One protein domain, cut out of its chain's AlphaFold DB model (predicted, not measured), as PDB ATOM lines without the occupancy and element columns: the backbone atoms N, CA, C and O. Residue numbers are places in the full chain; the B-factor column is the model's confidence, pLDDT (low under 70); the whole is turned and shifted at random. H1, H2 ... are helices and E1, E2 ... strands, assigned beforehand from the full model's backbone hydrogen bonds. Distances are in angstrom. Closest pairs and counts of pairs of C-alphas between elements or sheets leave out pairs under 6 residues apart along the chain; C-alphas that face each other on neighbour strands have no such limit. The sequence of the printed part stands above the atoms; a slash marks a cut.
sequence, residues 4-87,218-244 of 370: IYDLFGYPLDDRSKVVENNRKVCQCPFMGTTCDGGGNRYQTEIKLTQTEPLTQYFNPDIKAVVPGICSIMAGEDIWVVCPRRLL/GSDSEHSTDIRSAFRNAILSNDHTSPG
ATOM      1  N   ILE A   4     -41.057 -15.411   5.766       94.56
ATOM      2  CA  ILE A   4     -41.727 -14.118   5.923       94.56
ATOM      3  C   ILE A   4     -43.122 -14.246   5.324       94.56
ATOM      4  O   ILE A   4     -43.283 -14.633   4.169       94.56
ATOM      5  N   TYR A   5     -44.126 -13.891   6.121       95.06
ATOM      6  CA  TYR A   5     -45.500 -13.789   5.651       95.06
ATOM      7  C   TYR A   5     -45.823 -12.363   5.212       95.06
ATOM      8  O   TYR A   5     -46.224 -12.147   4.075       95.06
ATOM      9  N   ASP A   6     -45.593 -11.389   6.099       95.19
ATOM     10  CA  ASP A   6     -45.869  -9.980   5.823       95.19
ATOM     11  C   ASP A   6     -44.583  -9.160   5.770       95.19
ATOM     12  O   ASP A   6     -43.785  -9.157   6.717       95.19
ATOM     13  N   LEU A   7     -44.453  -8.386   4.697       94.75
ATOM     14  CA  LEU A   7     -43.356  -7.468   4.440       94.75
ATOM     15  C   LEU A   7     -43.896  -6.051   4.216       94.75
ATOM     16  O   LEU A   7     -44.704  -5.815   3.315       94.75
ATOM     17  N   PHE A   8     -43.435  -5.109   5.040       95.19
ATOM     18  CA  PHE A   8     -43.922  -3.728   5.111       95.19
ATOM     19  C   PHE A   8     -45.449  -3.643   5.288       95.19
ATOM     20  O   PHE A   8     -46.107  -2.772   4.735       95.19
ATOM     21  N   GLY A   9     -46.014  -4.561   6.078       93.62
ATOM     22  CA  GLY A   9     -47.441  -4.612   6.409       93.62
ATOM     23  C   GLY A   9     -48.329  -5.354   5.407       93.62
ATOM     24  O   GLY A   9     -49.510  -5.549   5.697       93.62
ATOM     25  N   TYR A  10     -47.770  -5.833   4.295       94.62
ATOM     26  CA  TYR A  10     -48.510  -6.524   3.236       94.62
ATOM     27  C   TYR A  10     -48.028  -7.966   3.049       94.62
ATOM     28  O   TYR A  10     -46.817  -8.191   3.177       94.62
ATOM     29  N   PRO A  11     -48.913  -8.907   2.664       94.00
ATOM     30  CA  PRO A  11     -48.514 -10.263   2.301       94.00
ATOM     31  C   PRO A  11     -47.402 -10.249   1.254       94.00
ATOM     32  O   PRO A  11     -47.441  -9.460   0.306       94.00
ATOM     33  N   LEU A  12     -46.370 -11.074   1.434       93.19
ATOM     34  CA  LEU A  12     -45.181 -11.065   0.576       93.19
ATOM     35  C   LEU A  12     -45.515 -11.327  -0.906       93.19
ATOM     36  O   LEU A  12     -44.875 -10.769  -1.798       93.19
ATOM     37  N   ASP A  13     -46.534 -12.142  -1.156       91.56
ATOM     38  CA  ASP A  13     -47.056 -12.501  -2.473       91.56
ATOM     39  C   ASP A  13     -47.927 -11.411  -3.121       91.56
ATOM     40  O   ASP A  13     -48.134 -11.444  -4.335       91.56
ATOM     41  N   ASP A  14     -48.372 -10.398  -2.370       92.00
ATOM     42  CA  ASP A  14     -49.017  -9.219  -2.948       92.00
ATOM     43  C   ASP A  14     -47.974  -8.362  -3.678       92.00
ATOM     44  O   ASP A  14     -47.122  -7.708  -3.068       92.00
ATOM     45  N   ARG A  15     -48.036  -8.391  -5.013       91.75
ATOM     46  CA  ARG A  15     -47.190  -7.612  -5.932       91.75
ATOM     47  C   ARG A  15     -47.966  -6.505  -6.645       91.75
ATOM     48  O   ARG A  15     -47.575  -6.054  -7.723       91.75
ATOM     49  N   SER A  16     -49.093  -6.070  -6.079       95.12
ATOM     50  CA  SER A  16     -49.843  -4.938  -6.615       95.12
ATOM     51  C   SER A  16     -48.983  -3.670  -6.638       95.12
ATOM     52  O   SER A  16     -48.084  -3.476  -5.818       95.12
ATOM     53  N   LYS A  17     -49.266  -2.764  -7.584       96.56
ATOM     54  CA  LYS A  17     -48.477  -1.531  -7.765       96.56
ATOM     55  C   LYS A  17     -48.402  -0.686  -6.490       96.56
ATOM     56  O   LYS A  17     -47.363  -0.101  -6.211       96.56
ATOM     57  N   VAL A  18     -49.496  -0.626  -5.728       95.50
ATOM     58  CA  VAL A  18     -49.569   0.137  -4.473       95.50
ATOM     59  C   VAL A  18     -48.636  -0.463  -3.423       95.50
ATOM     60  O   VAL A  18     -47.846   0.260  -2.822       95.50
ATOM     61  N   VAL A  19     -48.675  -1.786  -3.247       95.56
ATOM     62  CA  VAL A  19     -47.825  -2.492  -2.282       95.56
ATOM     63  C   VAL A  19     -46.352  -2.379  -2.657       95.56
ATOM     64  O   VAL A  19     -45.535  -2.021  -1.812       95.56
ATOM     65  N   GLU A  20     -46.004  -2.604  -3.923       96.00
ATOM     66  CA  GLU A  20     -44.619  -2.477  -4.379       96.00
ATOM     67  C   GLU A  20     -44.093  -1.046  -4.229       96.00
ATOM     68  O   GLU A  20     -42.968  -0.859  -3.774       96.00
ATOM     69  N   ASN A  21     -44.906  -0.025  -4.510       96.06
ATOM     70  CA  ASN A  21     -44.510   1.360  -4.255       96.06
ATOM     71  C   ASN A  21     -44.214   1.593  -2.768       96.06
ATOM     72  O   ASN A  21     -43.153   2.126  -2.448       96.06
ATOM     73  N   ASN A  22     -45.089   1.131  -1.868       95.81
ATOM     74  CA  ASN A  22     -44.888   1.260  -0.423       95.81
ATOM     75  C   ASN A  22     -43.606   0.561   0.048       95.81
ATOM     76  O   ASN A  22     -42.867   1.117   0.860       95.81
ATOM     77  N   ARG A  23     -43.299  -0.626  -0.489       96.38
ATOM     78  CA  ARG A  23     -42.050  -1.346  -0.189       96.38
ATOM     79  C   ARG A  23     -40.822  -0.559  -0.642       96.38
ATOM     80  O   ARG A  23     -39.884  -0.420   0.138       96.38
ATOM     81  N   LYS A  24     -40.834   0.006  -1.853       96.94
ATOM     82  CA  LYS A  24     -39.701   0.768  -2.418       96.94
ATOM     83  C   LYS A  24     -39.370   2.056  -1.664       96.94
ATOM     84  O   LYS A  24     -38.213   2.475  -1.680       96.94
ATOM     85  N   VAL A  25     -40.357   2.654  -0.993       96.62
ATOM     86  CA  VAL A  25     -40.165   3.805  -0.088       96.62
ATOM     87  C   VAL A  25     -40.064   3.405   1.389       96.62
ATOM     88  O   VAL A  25     -40.055   4.269   2.266       96.62
ATOM     89  N   CYS A  26     -40.007   2.104   1.688       95.50
ATOM     90  CA  CYS A  26     -39.943   1.561   3.045       95.50
ATOM     91  C   CYS A  26     -41.097   2.037   3.951       95.50
ATOM     92  O   CYS A  26     -40.895   2.236   5.149       95.50
ATOM     93  N   GLN A  27     -42.298   2.265   3.416       94.81
ATOM     94  CA  GLN A  27     -43.415   2.825   4.176       94.81
ATOM     95  C   GLN A  27     -44.103   1.761   5.037       94.81
ATOM     96  O   GLN A  27     -44.425   0.668   4.578       94.81
ATOM     97  N   CYS A  28     -44.361   2.101   6.299       93.19
ATOM     98  CA  CYS A  28     -45.183   1.309   7.200       93.19
ATOM     99  C   CYS A  28     -46.638   1.799   7.129       93.19
ATOM    100  O   CYS A  28     -46.899   2.936   7.539       93.19
ATOM    101  N   PRO A  29     -47.594   0.967   6.676       91.69
ATOM    102  CA  PRO A  29     -48.992   1.382   6.560       91.69
ATOM    103  C   PRO A  29     -49.632   1.687   7.917       91.69
ATOM    104  O   PRO A  29     -50.510   2.532   7.996       91.69
ATOM    105  N   PHE A  30     -49.148   1.062   8.993       91.06
ATOM    106  CA  PHE A  30     -49.696   1.243  10.342       91.06
ATOM    107  C   PHE A  30     -49.241   2.547  11.004       91.06
ATOM    108  O   PHE A  30     -49.933   3.093  11.848       91.06
ATOM    109  N   MET A  31     -48.059   3.058  10.645       88.75
ATOM    110  CA  MET A  31     -47.534   4.300  11.229       88.75
ATOM    111  C   MET A  31     -47.700   5.517  10.311       88.75
ATOM    112  O   MET A  31     -47.362   6.624  10.719       88.75
ATOM    113  N   GLY A  32     -48.103   5.316   9.050       87.50
ATOM    114  CA  GLY A  32     -48.170   6.380   8.042       87.50
ATOM    115  C   GLY A  32     -46.814   7.011   7.691       87.50
ATOM    116  O   GLY A  32     -46.764   8.069   7.073       87.50
ATOM    117  N   THR A  33     -45.700   6.385   8.077       89.94
ATOM    118  CA  THR A  33     -44.334   6.905   7.905       89.94
ATOM    119  C   THR A  33     -43.364   5.771   7.564       89.94
ATOM    120  O   THR A  33     -43.771   4.613   7.449       89.94
ATOM    121  N   THR A  34     -42.081   6.083   7.386       92.50
ATOM    122  CA  THR A  34     -41.030   5.092   7.139       92.50
ATOM    123  C   THR A  34     -41.011   4.042   8.250       92.50
ATOM    124  O   THR A  34     -41.107   4.350   9.440       92.50
ATOM    125  N   CYS A  35     -40.918   2.778   7.852       92.69
ATOM    126  CA  CYS A  35     -40.844   1.644   8.753       92.69
ATOM    127  C   CYS A  35     -39.608   1.752   9.647       92.69
ATOM    128  O   CYS A  35     -38.496   1.957   9.169       92.69
ATOM    129  N   ASP A  36     -39.818   1.575  10.948       89.88
ATOM    130  CA  ASP A  36     -38.757   1.574  11.953       89.88
ATOM    131  C   ASP A  36     -38.228   0.159  12.241       89.88
ATOM    132  O   ASP A  36     -37.341   0.005  13.070       89.88
ATOM    133  N   GLY A  37     -38.764  -0.881  11.587       86.31
ATOM    134  CA  GLY A  37     -38.431  -2.287  11.849       86.31
ATOM    135  C   GLY A  37     -38.961  -2.838  13.178       86.31
ATOM    136  O   GLY A  37     -38.602  -3.954  13.568       86.31
ATOM    137  N   GLY A  38     -39.792  -2.077  13.900       82.06
ATOM    138  CA  GLY A  38     -40.358  -2.477  15.187       82.06
ATOM    139  C   GLY A  38     -39.289  -2.891  16.207       82.06
ATOM    140  O   GLY A  38     -38.356  -2.144  16.502       82.06
ATOM    141  N   GLY A  39     -39.416  -4.102  16.757       64.62
ATOM    142  CA  GLY A  39     -38.507  -4.633  17.781       64.62
ATOM    143  C   GLY A  39     -37.076  -4.938  17.310       64.62
ATOM    144  O   GLY A  39     -36.196  -5.101  18.151       64.62
ATOM    145  N   ASN A  40     -36.810  -4.975  15.996       60.00
ATOM    146  CA  ASN A  40     -35.517  -5.384  15.410       60.00
ATOM    147  C   ASN A  40     -34.669  -4.201  14.879       60.00
ATOM    148  O   ASN A  40     -33.657  -4.391  14.197       60.00
ATOM    149  N   ARG A  41     -35.082  -2.978  15.230       64.06
ATOM    150  CA  ARG A  41     -34.790  -1.678  14.603       64.06
ATOM    151  C   ARG A  41     -33.333  -1.288  14.317       64.06
ATOM    152  O   ARG A  41     -33.064  -0.763  13.246       64.06
ATOM    153  N   TYR A  42     -32.379  -1.528  15.222       59.91
ATOM    154  CA  TYR A  42     -31.020  -0.956  15.070       59.91
ATOM    155  C   TYR A  42     -29.935  -1.967  14.697       59.91
ATOM    156  O   TYR A  42     -28.939  -1.611  14.075       59.91
ATOM    157  N   GLN A  43     -30.112  -3.237  15.055       70.06
ATOM    158  CA  GLN A  43     -29.091  -4.265  14.823       70.06
ATOM    159  C   GLN A  43     -29.165  -4.876  13.424       70.06
ATOM    160  O   GLN A  43     -28.245  -5.584  13.026       70.06
ATOM    161  N   THR A  44     -30.249  -4.615  12.690       84.12
ATOM    162  CA  THR A  44     -30.542  -5.271  11.411       84.12
ATOM    163  C   THR A  44     -30.536  -4.322  10.215       84.12
ATOM    164  O   THR A  44     -30.738  -4.779   9.099       84.12
ATOM    165  N   GLU A  45     -30.209  -3.038  10.396       91.38
ATOM    166  CA  GLU A  45     -30.117  -2.076   9.287       91.38
ATOM    167  C   GLU A  45     -29.143  -2.561   8.197       91.38
ATOM    168  O   GLU A  45     -28.063  -3.079   8.507       91.38
ATOM    169  N   ILE A  46     -29.538  -2.403   6.934       92.56
ATOM    170  CA  ILE A  46     -28.757  -2.736   5.742       92.56
ATOM    171  C   ILE A  46     -28.446  -1.432   5.005       92.56
ATOM    172  O   ILE A  46     -29.355  -0.704   4.605       92.56
ATOM    173  N   LYS A  47     -27.158  -1.137   4.809       94.81
ATOM    174  CA  LYS A  47     -26.713   0.030   4.036       94.81
ATOM    175  C   LYS A  47     -26.813  -0.265   2.541       94.81
ATOM    176  O   LYS A  47     -26.274  -1.266   2.080       94.81
ATOM    177  N   LEU A  48     -27.448   0.632   1.792       95.31
ATOM    178  CA  LEU A  48     -27.642   0.507   0.346       95.31
ATOM    179  C   LEU A  48     -26.452   1.131  -0.396       95.31
ATOM    180  O   LEU A  48     -26.450   2.309  -0.758       95.31
ATOM    181  N   THR A  49     -25.385   0.346  -0.549       94.50
ATOM    182  CA  THR A  49     -24.177   0.723  -1.299       94.50
ATOM    183  C   THR A  49     -24.272   0.274  -2.760       94.50
ATOM    184  O   THR A  49     -25.136  -0.516  -3.129       94.50
ATOM    185  N   GLN A  50     -23.339   0.716  -3.610       89.94
ATOM    186  CA  GLN A  50     -23.274   0.268  -5.012       89.94
ATOM    187  C   GLN A  50     -23.115  -1.256  -5.167       89.94
ATOM    188  O   GLN A  50     -23.478  -1.807  -6.201       89.94
ATOM    189  N   THR A  51     -22.570  -1.928  -4.152       92.88
ATOM    190  CA  THR A  51     -22.348  -3.378  -4.137       92.88
ATOM    191  C   THR A  51     -23.485  -4.167  -3.493       92.88
ATOM    192  O   THR A  51     -23.480  -5.391  -3.576       92.88
ATOM    193  N   GLU A  52     -24.442  -3.502  -2.841       95.12
ATOM    194  CA  GLU A  52     -25.602  -4.149  -2.229       95.12
ATOM    195  C   GLU A  52     -26.727  -4.287  -3.272       95.12
ATOM    196  O   GLU A  52     -27.246  -3.269  -3.736       95.12
ATOM    197  N   PRO A  53     -27.138  -5.513  -3.659       94.44
ATOM    198  CA  PRO A  53     -28.163  -5.706  -4.687       94.44
ATOM    199  C   PRO A  53     -29.513  -5.053  -4.370       94.44
ATOM    200  O   PRO A  53     -30.213  -4.624  -5.286       94.44
ATOM    201  N   LEU A  54     -29.870  -4.919  -3.086       95.75
ATOM    202  CA  LEU A  54     -31.097  -4.229  -2.679       95.75
ATOM    203  C   LEU A  54     -31.152  -2.762  -3.128       95.75
ATOM    204  O   LEU A  54     -32.244  -2.217  -3.278       95.75
ATOM    205  N   THR A  55     -30.006  -2.130  -3.399       96.12
ATOM    206  CA  THR A  55     -29.927  -0.737  -3.864       96.12
ATOM    207  C   THR A  55     -30.706  -0.499  -5.157       96.12
ATOM    208  O   THR A  55     -31.195   0.604  -5.373       96.12
ATOM    209  N   GLN A  56     -30.867  -1.518  -6.010       95.19
ATOM    210  CA  GLN A  56     -31.643  -1.401  -7.252       95.19
ATOM    211  C   GLN A  56     -33.159  -1.502  -7.034       95.19
ATOM    212  O   GLN A  56     -33.931  -1.083  -7.896       95.19
ATOM    213  N   TYR A  57     -33.591  -2.088  -5.914       96.38
ATOM    214  CA  TYR A  57     -35.006  -2.265  -5.604       96.38
ATOM    215  C   TYR A  57     -35.618  -0.990  -5.014       96.38
ATOM    216  O   TYR A  57     -36.690  -0.570  -5.448       96.38
ATOM    217  N   PHE A  58     -34.942  -0.384  -4.034       97.19
ATOM    218  CA  PHE A  58     -35.432   0.796  -3.316       97.19
ATOM    219  C   PHE A  58     -35.250   2.093  -4.109       97.19
ATOM    220  O   PHE A  58     -34.443   2.175  -5.036       97.19
ATOM    221  N   ASN A  59     -35.995   3.131  -3.724       96.31
ATOM    222  CA  ASN A  59     -35.849   4.435  -4.360       96.31
ATOM    223  C   ASN A  59     -34.442   5.038  -4.121       96.31
ATOM    224  O   ASN A  59     -33.857   4.827  -3.055       96.31
ATOM    225  N   PRO A  60     -33.890   5.822  -5.074       93.69
ATOM    226  CA  PRO A  60     -32.494   6.292  -5.024       93.69
ATOM    227  C   PRO A  60     -32.118   7.182  -3.821       93.69
ATOM    228  O   PRO A  60     -30.935   7.341  -3.483       93.69
ATOM    229  N   ASP A  61     -33.108   7.813  -3.194       94.62
ATOM    230  CA  ASP A  61     -32.970   8.653  -2.004       94.62
ATOM    231  C   ASP A  61     -32.795   7.835  -0.714       94.62
ATOM    232  O   ASP A  61     -32.190   8.327   0.242       94.62
ATOM    233  N   ILE A  62     -33.202   6.563  -0.708       95.88
ATOM    234  CA  ILE A  62     -33.033   5.657   0.428       95.88
ATOM    235  C   ILE A  62     -31.568   5.203   0.517       95.88
ATOM    236  O   ILE A  62     -31.014   4.622  -0.412       95.88
ATOM    237  N   LYS A  63     -30.911   5.480   1.652       95.12
ATOM    238  CA  LYS A  63     -29.489   5.129   1.889       95.12
ATOM    239  C   LYS A  63     -29.291   3.899   2.762       95.12
ATOM    240  O   LYS A  63     -28.230   3.275   2.734       95.12
ATOM    241  N   ALA A  64     -30.305   3.553   3.536       94.31
ATOM    242  CA  ALA A  64     -30.329   2.369   4.364       94.31
ATOM    243  C   ALA A  64     -31.773   1.906   4.524       94.31
ATOM    244  O   ALA A  64     -32.705   2.707   4.444       94.31
ATOM    245  N   VAL A  65     -31.942   0.610   4.750       93.81
ATOM    246  CA  VAL A  65     -33.241  -0.002   5.000       93.81
ATOM    247  C   VAL A  65     -33.178  -0.853   6.256       93.81
ATOM    248  O   VAL A  65     -32.230  -1.608   6.477       93.81
ATOM    249  N   VAL A  66     -34.215  -0.740   7.077       92.94
ATOM    250  CA  VAL A  66     -34.448  -1.652   8.192       92.94
ATOM    251  C   VAL A  66     -35.446  -2.721   7.731       92.94
ATOM    252  O   VAL A  66     -36.474  -2.364   7.150       92.94
ATOM    253  N   PRO A  67     -35.180  -4.018   7.973       92.75
ATOM    254  CA  PRO A  67     -36.097  -5.099   7.633       92.75
ATOM    255  C   PRO A  67     -37.523  -4.893   8.169       92.75
ATOM    256  O   PRO A  67     -37.790  -5.027   9.362       92.75
ATOM    257  N   GLY A  68     -38.462  -4.610   7.264       94.00
ATOM    258  CA  GLY A  68     -39.877  -4.380   7.568       94.00
ATOM    259  C   GLY A  68     -40.696  -5.661   7.746       94.00
ATOM    260  O   GLY A  68     -41.773  -5.774   7.170       94.00
ATOM    261  N   ILE A  69     -40.189  -6.651   8.481       93.94
ATOM    262  CA  ILE A  69     -40.866  -7.946   8.664       93.94
ATOM    263  C   ILE A  69     -41.958  -7.801   9.726       93.94
ATOM    264  O   ILE A  69     -41.665  -7.575  10.901       93.94
ATOM    265  N   CYS A  70     -43.222  -7.943   9.326       94.56
ATOM    266  CA  CYS A  70     -44.351  -7.805  10.247       94.56
ATOM    267  C   CYS A  70     -44.784  -9.143  10.849       94.56
ATOM    268  O   CYS A  70     -45.105  -9.196  12.039       94.56
ATOM    269  N   SER A  71     -44.738 -10.209  10.045       95.19
ATOM    270  CA  SER A  71     -45.189 -11.545  10.432       95.19
ATOM    271  C   SER A  71     -44.388 -12.642   9.739       95.19
ATOM    272  O   SER A  71     -43.930 -12.464   8.611       95.19
ATOM    273  N   ILE A  72     -44.251 -13.786  10.407       94.94
ATOM    274  CA  ILE A  72     -43.523 -14.972   9.935       94.94
ATOM    275  C   ILE A  72     -44.474 -16.172   9.939       94.94
ATOM    276  O   ILE A  72     -45.152 -16.435  10.932       94.94
ATOM    277  N   MET A  73     -44.508 -16.915   8.840       94.94
ATOM    278  CA  MET A  73     -45.166 -18.212   8.745       94.94
ATOM    279  C   MET A  73     -44.221 -19.297   9.270       94.94
ATOM    280  O   MET A  73     -43.081 -19.407   8.829       94.94
ATOM    281  N   ALA A  74     -44.679 -20.105  10.224       93.12
ATOM    282  CA  ALA A  74     -43.920 -21.211  10.797       93.12
ATOM    283  C   ALA A  74     -44.819 -22.450  10.906       93.12
ATOM    284  O   ALA A  74     -45.635 -22.562  11.823       93.12
ATOM    285  N   GLY A  75     -44.661 -23.379   9.957       91.56
ATOM    286  CA  GLY A  75     -45.650 -24.434   9.736       91.56
ATOM    287  C   GLY A  75     -46.919 -23.829   9.135       91.56
ATOM    288  O   GLY A  75     -46.833 -23.028   8.211       91.56
ATOM    289  N   GLU A  76     -48.082 -24.167   9.686       90.00
ATOM    290  CA  GLU A  76     -49.377 -23.615   9.248       90.00
ATOM    291  C   GLU A  76     -49.739 -22.288   9.940       90.00
ATOM    292  O   GLU A  76     -50.652 -21.570   9.516       90.00
ATOM    293  N   ASP A  77     -49.022 -21.942  11.013       93.06
ATOM    294  CA  ASP A  77     -49.291 -20.760  11.821       93.06
ATOM    295  C   ASP A  77     -48.563 -19.523  11.280       93.06
ATOM    296  O   ASP A  77     -47.378 -19.575  10.947       93.06
ATOM    297  N   ILE A  78     -49.249 -18.379  11.295       95.06
ATOM    298  CA  ILE A  78     -48.631 -17.064  11.099       95.06
ATOM    299  C   ILE A  78     -48.457 -16.406  12.458       95.06
ATOM    300  O   ILE A  78     -49.416 -16.288  13.221       95.06
ATOM    301  N   TRP A  79     -47.249 -15.937  12.729       95.50
ATOM    302  CA  TRP A  79     -46.863 -15.266  13.959       95.50
ATOM    303  C   TRP A  79     -46.574 -13.804  13.674       95.50
ATOM    304  O   TRP A  79     -45.686 -13.496  12.880       95.50
ATOM    305  N   VAL A  80     -47.288 -12.908  14.348       95.12
ATOM    306  CA  VAL A  80     -46.942 -11.487  14.336       95.12
ATOM    307  C   VAL A  80     -45.653 -11.299  15.128       95.12
ATOM    308  O   VAL A  80     -45.554 -11.752  16.271       95.12
ATOM    309  N   VAL A  81     -44.670 -10.636  14.520       93.56
ATOM    310  CA  VAL A  81     -43.353 -10.356  15.122       93.56
ATOM    311  C   VAL A  81     -43.068  -8.858  15.252       93.56
ATOM    312  O   VAL A  81     -42.122  -8.469  15.932       93.56
ATOM    313  N   CYS A  82     -43.896  -8.010  14.637       94.00
ATOM    314  CA  CYS A  82     -43.825  -6.560  14.770       94.00
ATOM    315  C   CYS A  82     -45.025  -6.025  15.569       94.00
ATOM    316  O   CYS A  82     -46.161  -6.217  15.131       94.00
ATOM    317  N   PRO A  83     -44.816  -5.290  16.677       94.12
ATOM    318  CA  PRO A  83     -45.913  -4.755  17.493       94.12
ATOM    319  C   PRO A  83     -46.814  -3.785  16.723       94.12
ATOM    320  O   PRO A  83     -48.026  -3.781  16.923       94.12
ATOM    321  N   ARG A  84     -46.258  -3.044  15.752       93.62
ATOM    322  CA  ARG A  84     -47.024  -2.105  14.912       93.62
ATOM    323  C   ARG A  84     -48.134  -2.781  14.105       93.62
ATOM    324  O   ARG A  84     -49.075  -2.105  13.720       93.62
ATOM    325  N   ARG A  85     -48.030  -4.092  13.852       94.38
ATOM    326  CA  ARG A  85     -49.061  -4.874  13.151       94.38
ATOM    327  C   ARG A  85     -50.293  -5.145  14.020       94.38
ATOM    328  O   ARG A  85     -51.353  -5.426  13.470       94.38
ATOM    329  N   LEU A  86     -50.151  -5.115  15.346       95.19
ATOM    330  CA  LEU A  86     -51.278  -5.248  16.272       95.19
ATOM    331  C   LEU A  86     -51.857  -3.886  16.645       95.19
ATOM    332  O   LEU A  86     -53.072  -3.735  16.690       95.19
ATOM    333  N   LEU A  87     -50.992  -2.904  16.913       94.94
ATOM    334  CA  LEU A  87     -51.401  -1.545  17.241       94.94
ATOM    335  C   LEU A  87     -50.264  -0.555  16.970       94.94
ATOM    336  O   LEU A  87     -49.135  -0.718  17.450       94.94
ATOM    337  N   GLY A 218     -32.496 -17.105  17.695       65.44
ATOM    338  CA  GLY A 218     -31.151 -16.689  17.295       65.44
ATOM    339  C   GLY A 218     -30.920 -16.818  15.786       65.44
ATOM    340  O   GLY A 218     -31.533 -17.653  15.122       65.44
ATOM    341  N   SER A 219     -30.068 -15.938  15.270       65.25
ATOM    342  CA  SER A 219     -29.706 -15.818  13.860       65.25
ATOM    343  C   SER A 219     -28.600 -16.792  13.476       65.25
ATOM    344  O   SER A 219     -27.595 -16.867  14.182       65.25
ATOM    345  N   ASP A 220     -28.738 -17.434  12.321       67.75
ATOM    346  CA  ASP A 220     -27.641 -18.129  11.653       67.75
ATOM    347  C   ASP A 220     -27.412 -17.488  10.279       67.75
ATOM    348  O   ASP A 220     -28.202 -17.677   9.345       67.75
ATOM    349  N   SER A 221     -26.360 -16.671  10.196       65.94
ATOM    350  CA  SER A 221     -25.962 -15.972   8.974       65.94
ATOM    351  C   SER A 221     -25.309 -16.897   7.950       65.94
ATOM    352  O   SER A 221     -25.410 -16.628   6.757       65.94
ATOM    353  N   GLU A 222     -24.666 -17.986   8.387       64.94
ATOM    354  CA  GLU A 222     -24.037 -18.956   7.478       64.94
ATOM    355  C   GLU A 222     -25.105 -19.682   6.658       64.94
ATOM    356  O   GLU A 222     -24.954 -19.871   5.451       64.94
ATOM    357  N   HIS A 223     -26.244 -19.973   7.286       71.19
ATOM    358  CA  HIS A 223     -27.400 -20.581   6.631       71.19
ATOM    359  C   HIS A 223     -28.424 -19.557   6.111       71.19
ATOM    360  O   HIS A 223     -29.519 -19.941   5.703       71.19
ATOM    361  N   SER A 224     -28.094 -18.255   6.113       73.94
ATOM    362  CA  SER A 224     -28.965 -17.169   5.622       73.94
ATOM    363  C   SER A 224     -30.365 -17.140   6.255       73.94
ATOM    364  O   SER A 224     -31.338 -16.727   5.622       73.94
ATOM    365  N   THR A 225     -30.477 -17.578   7.511       77.38
ATOM    366  CA  THR A 225     -31.748 -17.602   8.257       77.38
ATOM    367  C   THR A 225     -31.911 -16.404   9.182       77.38
ATOM    368  O   THR A 225     -32.936 -16.276   9.844       77.38
ATOM    369  N   ASP A 226     -30.917 -15.518   9.264       87.19
ATOM    370  CA  ASP A 226     -31.029 -14.278  10.020       87.19
ATOM    371  C   ASP A 226     -32.002 -13.284   9.359       87.19
ATOM    372  O   ASP A 226     -32.296 -13.361   8.167       87.19
ATOM    373  N   ILE A 227     -32.495 -12.319  10.138       88.69
ATOM    374  CA  ILE A 227     -33.488 -11.335   9.682       88.69
ATOM    375  C   ILE A 227     -33.021 -10.541   8.452       88.69
ATOM    376  O   ILE A 227     -33.847 -10.255   7.584       88.69
ATOM    377  N   ARG A 228     -31.730 -10.184   8.349       89.81
ATOM    378  CA  ARG A 228     -31.217  -9.419   7.201       89.81
ATOM    379  C   ARG A 228     -31.215 -10.273   5.946       89.81
ATOM    380  O   ARG A 228     -31.721  -9.824   4.920       89.81
ATOM    381  N   SER A 229     -30.681 -11.487   6.035       90.19
ATOM    382  CA  SER A 229     -30.615 -12.411   4.899       90.19
ATOM    383  C   SER A 229     -32.009 -12.836   4.440       90.19
ATOM    384  O   SER A 229     -32.309 -12.762   3.250       90.19
ATOM    385  N   ALA A 230     -32.901 -13.166   5.381       91.69
ATOM    386  CA  ALA A 230     -34.297 -13.494   5.102       91.69
ATOM    387  C   ALA A 230     -35.009 -12.354   4.359       91.69
ATOM    388  O   ALA A 230     -35.641 -12.578   3.327       91.69
ATOM    389  N   PHE A 231     -34.867 -11.122   4.857       93.50
ATOM    390  CA  PHE A 231     -35.429  -9.920   4.240       93.50
ATOM    391  C   PHE A 231     -34.873  -9.675   2.835       93.50
ATOM    392  O   PHE A 231     -35.637  -9.449   1.896       93.50
ATOM    393  N   ARG A 232     -33.546  -9.747   2.684       93.88
ATOM    394  CA  ARG A 232     -32.868  -9.545   1.403       93.88
ATOM    395  C   ARG A 232     -33.357 -10.542   0.357       93.88
ATOM    396  O   ARG A 232     -33.735 -10.134  -0.739       93.88
ATOM    397  N   ASN A 233     -33.402 -11.823   0.704       93.44
ATOM    398  CA  ASN A 233     -33.824 -12.881  -0.211       93.44
ATOM    399  C   ASN A 233     -35.321 -12.774  -0.549       93.44
ATOM    400  O   ASN A 233     -35.703 -12.905  -1.709       93.44
ATOM    401  N   ALA A 234     -36.172 -12.419   0.419       94.19
ATOM    402  CA  ALA A 234     -37.599 -12.208   0.166       94.19
ATOM    403  C   ALA A 234     -37.872 -11.086  -0.854       94.19
ATOM    404  O   ALA A 234     -38.808 -11.188  -1.651       94.19
ATOM    405  N   ILE A 235     -37.050 -10.032  -0.863       93.94
ATOM    406  CA  ILE A 235     -37.148  -8.952  -1.854       93.94
ATOM    407  C   ILE A 235     -36.570  -9.373  -3.210       93.94
ATOM    408  O   ILE A 235     -37.204  -9.122  -4.232       93.94
ATOM    409  N   LEU A 236     -35.383  -9.985  -3.231       92.75
ATOM    410  CA  LEU A 236     -34.646 -10.245  -4.474       92.75
ATOM    411  C   LEU A 236     -35.141 -11.477  -5.241       92.75
ATOM    412  O   LEU A 236     -35.193 -11.445  -6.469       92.75
ATOM    413  N   SER A 237     -35.463 -12.563  -4.540       85.00
ATOM    414  CA  SER A 237     -35.754 -13.871  -5.144       85.00
ATOM    415  C   SER A 237     -37.105 -14.455  -4.751       85.00
ATOM    416  O   SER A 237     -37.517 -15.443  -5.353       85.00
ATOM    417  N   ASN A 238     -37.800 -13.879  -3.764       81.81
ATOM    418  CA  ASN A 238     -39.035 -14.395  -3.153       81.81
ATOM    419  C   ASN A 238     -38.877 -15.752  -2.431       81.81
ATOM    420  O   ASN A 238     -39.560 -15.988  -1.439       81.81
ATOM    421  N   ASP A 239     -37.956 -16.615  -2.859       88.81
ATOM    422  CA  ASP A 239     -37.496 -17.780  -2.105       88.81
ATOM    423  C   ASP A 239     -36.543 -17.350  -0.984       88.81
ATOM    424  O   ASP A 239     -35.573 -16.623  -1.219       88.81
ATOM    425  N   HIS A 240     -36.865 -17.742   0.247       93.00
ATOM    426  CA  HIS A 240     -36.156 -17.328   1.450       93.00
ATOM    427  C   HIS A 240     -36.536 -18.210   2.644       93.00
ATOM    428  O   HIS A 240     -37.581 -18.855   2.679       93.00
ATOM    429  N   THR A 241     -35.696 -18.186   3.674       92.00
ATOM    430  CA  THR A 241     -35.971 -18.795   4.975       92.00
ATOM    431  C   THR A 241     -35.832 -17.732   6.054       92.00
ATOM    432  O   THR A 241     -34.985 -16.854   5.960       92.00
ATOM    433  N   SER A 242     -36.692 -17.790   7.064       89.94
ATOM    434  CA  SER A 242     -36.703 -16.885   8.215       89.94
ATOM    435  C   SER A 242     -36.251 -17.587   9.489       89.94
ATOM    436  O   SER A 242     -36.337 -18.820   9.570       89.94
ATOM    437  N   PRO A 243     -35.843 -16.828  10.521       88.44
ATOM    438  CA  PRO A 243     -35.561 -17.433  11.804       88.44
ATOM    439  C   PRO A 243     -36.837 -18.037  12.402       88.44
ATOM    440  O   PRO A 243     -37.963 -17.620  12.112       88.44
ATOM    441  N   GLY A 244     -36.653 -19.028  13.272       89.44
ATOM    442  CA  GLY A 244     -37.739 -19.626  14.037       89.44
ATOM    443  C   GLY A 244     -38.410 -18.642  14.992       89.44
ATOM    444  O   GLY A 244     -37.937 -17.531  15.228       89.44
TER     445      GLY A 244
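This is residues 4 to 87 and 218 to 244 of the 370 residues of an uncharacterized protein of Scytonema sp. UIC 10036 (UniProt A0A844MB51). Amid long loops and little regular structure, H3 packs on E1 and E2 of a small antiparallel sheet, E1 E2 E3, and H2 touches H3. The 111 printed residues, 36 in named elements, hold E1 H1 H2 E2 E3 H3, mixed in class. The whole is compact, radius of gyration 13.0 A over the C-alphas, spanning 36 by 33 by 26 A.

E1 is residues 4 to 7, from C-alpha (-41.727, -14.118, 5.923); H1 17 to 24; H2 53 to 56; E2 69 to 74; E3 77 to 80; H3 227 to 236, 14.2 A, ending at (-34.646, -10.245, -4.474).

Within hydrogen-bond range are N 5 and O 71 of E1 and E2, 2.9 A, and N 72 and O 79 of the hairpin E2 and E3, 2.9 A. H3 is on the sheet; the closest C-alphas of H3 and E1 are those of Ala 234 and Ile 4, 7.3 A apart. H2 touches H3, closest at C-alphas 54 and 232, 6.9 A. H1 and H3 have every O i to N i+4 pair within range.

C-alphas 87 and 218 stand 25.3 A apart across the cut. Residues 39 to 42 and 218 to 222 have pLDDT under 70.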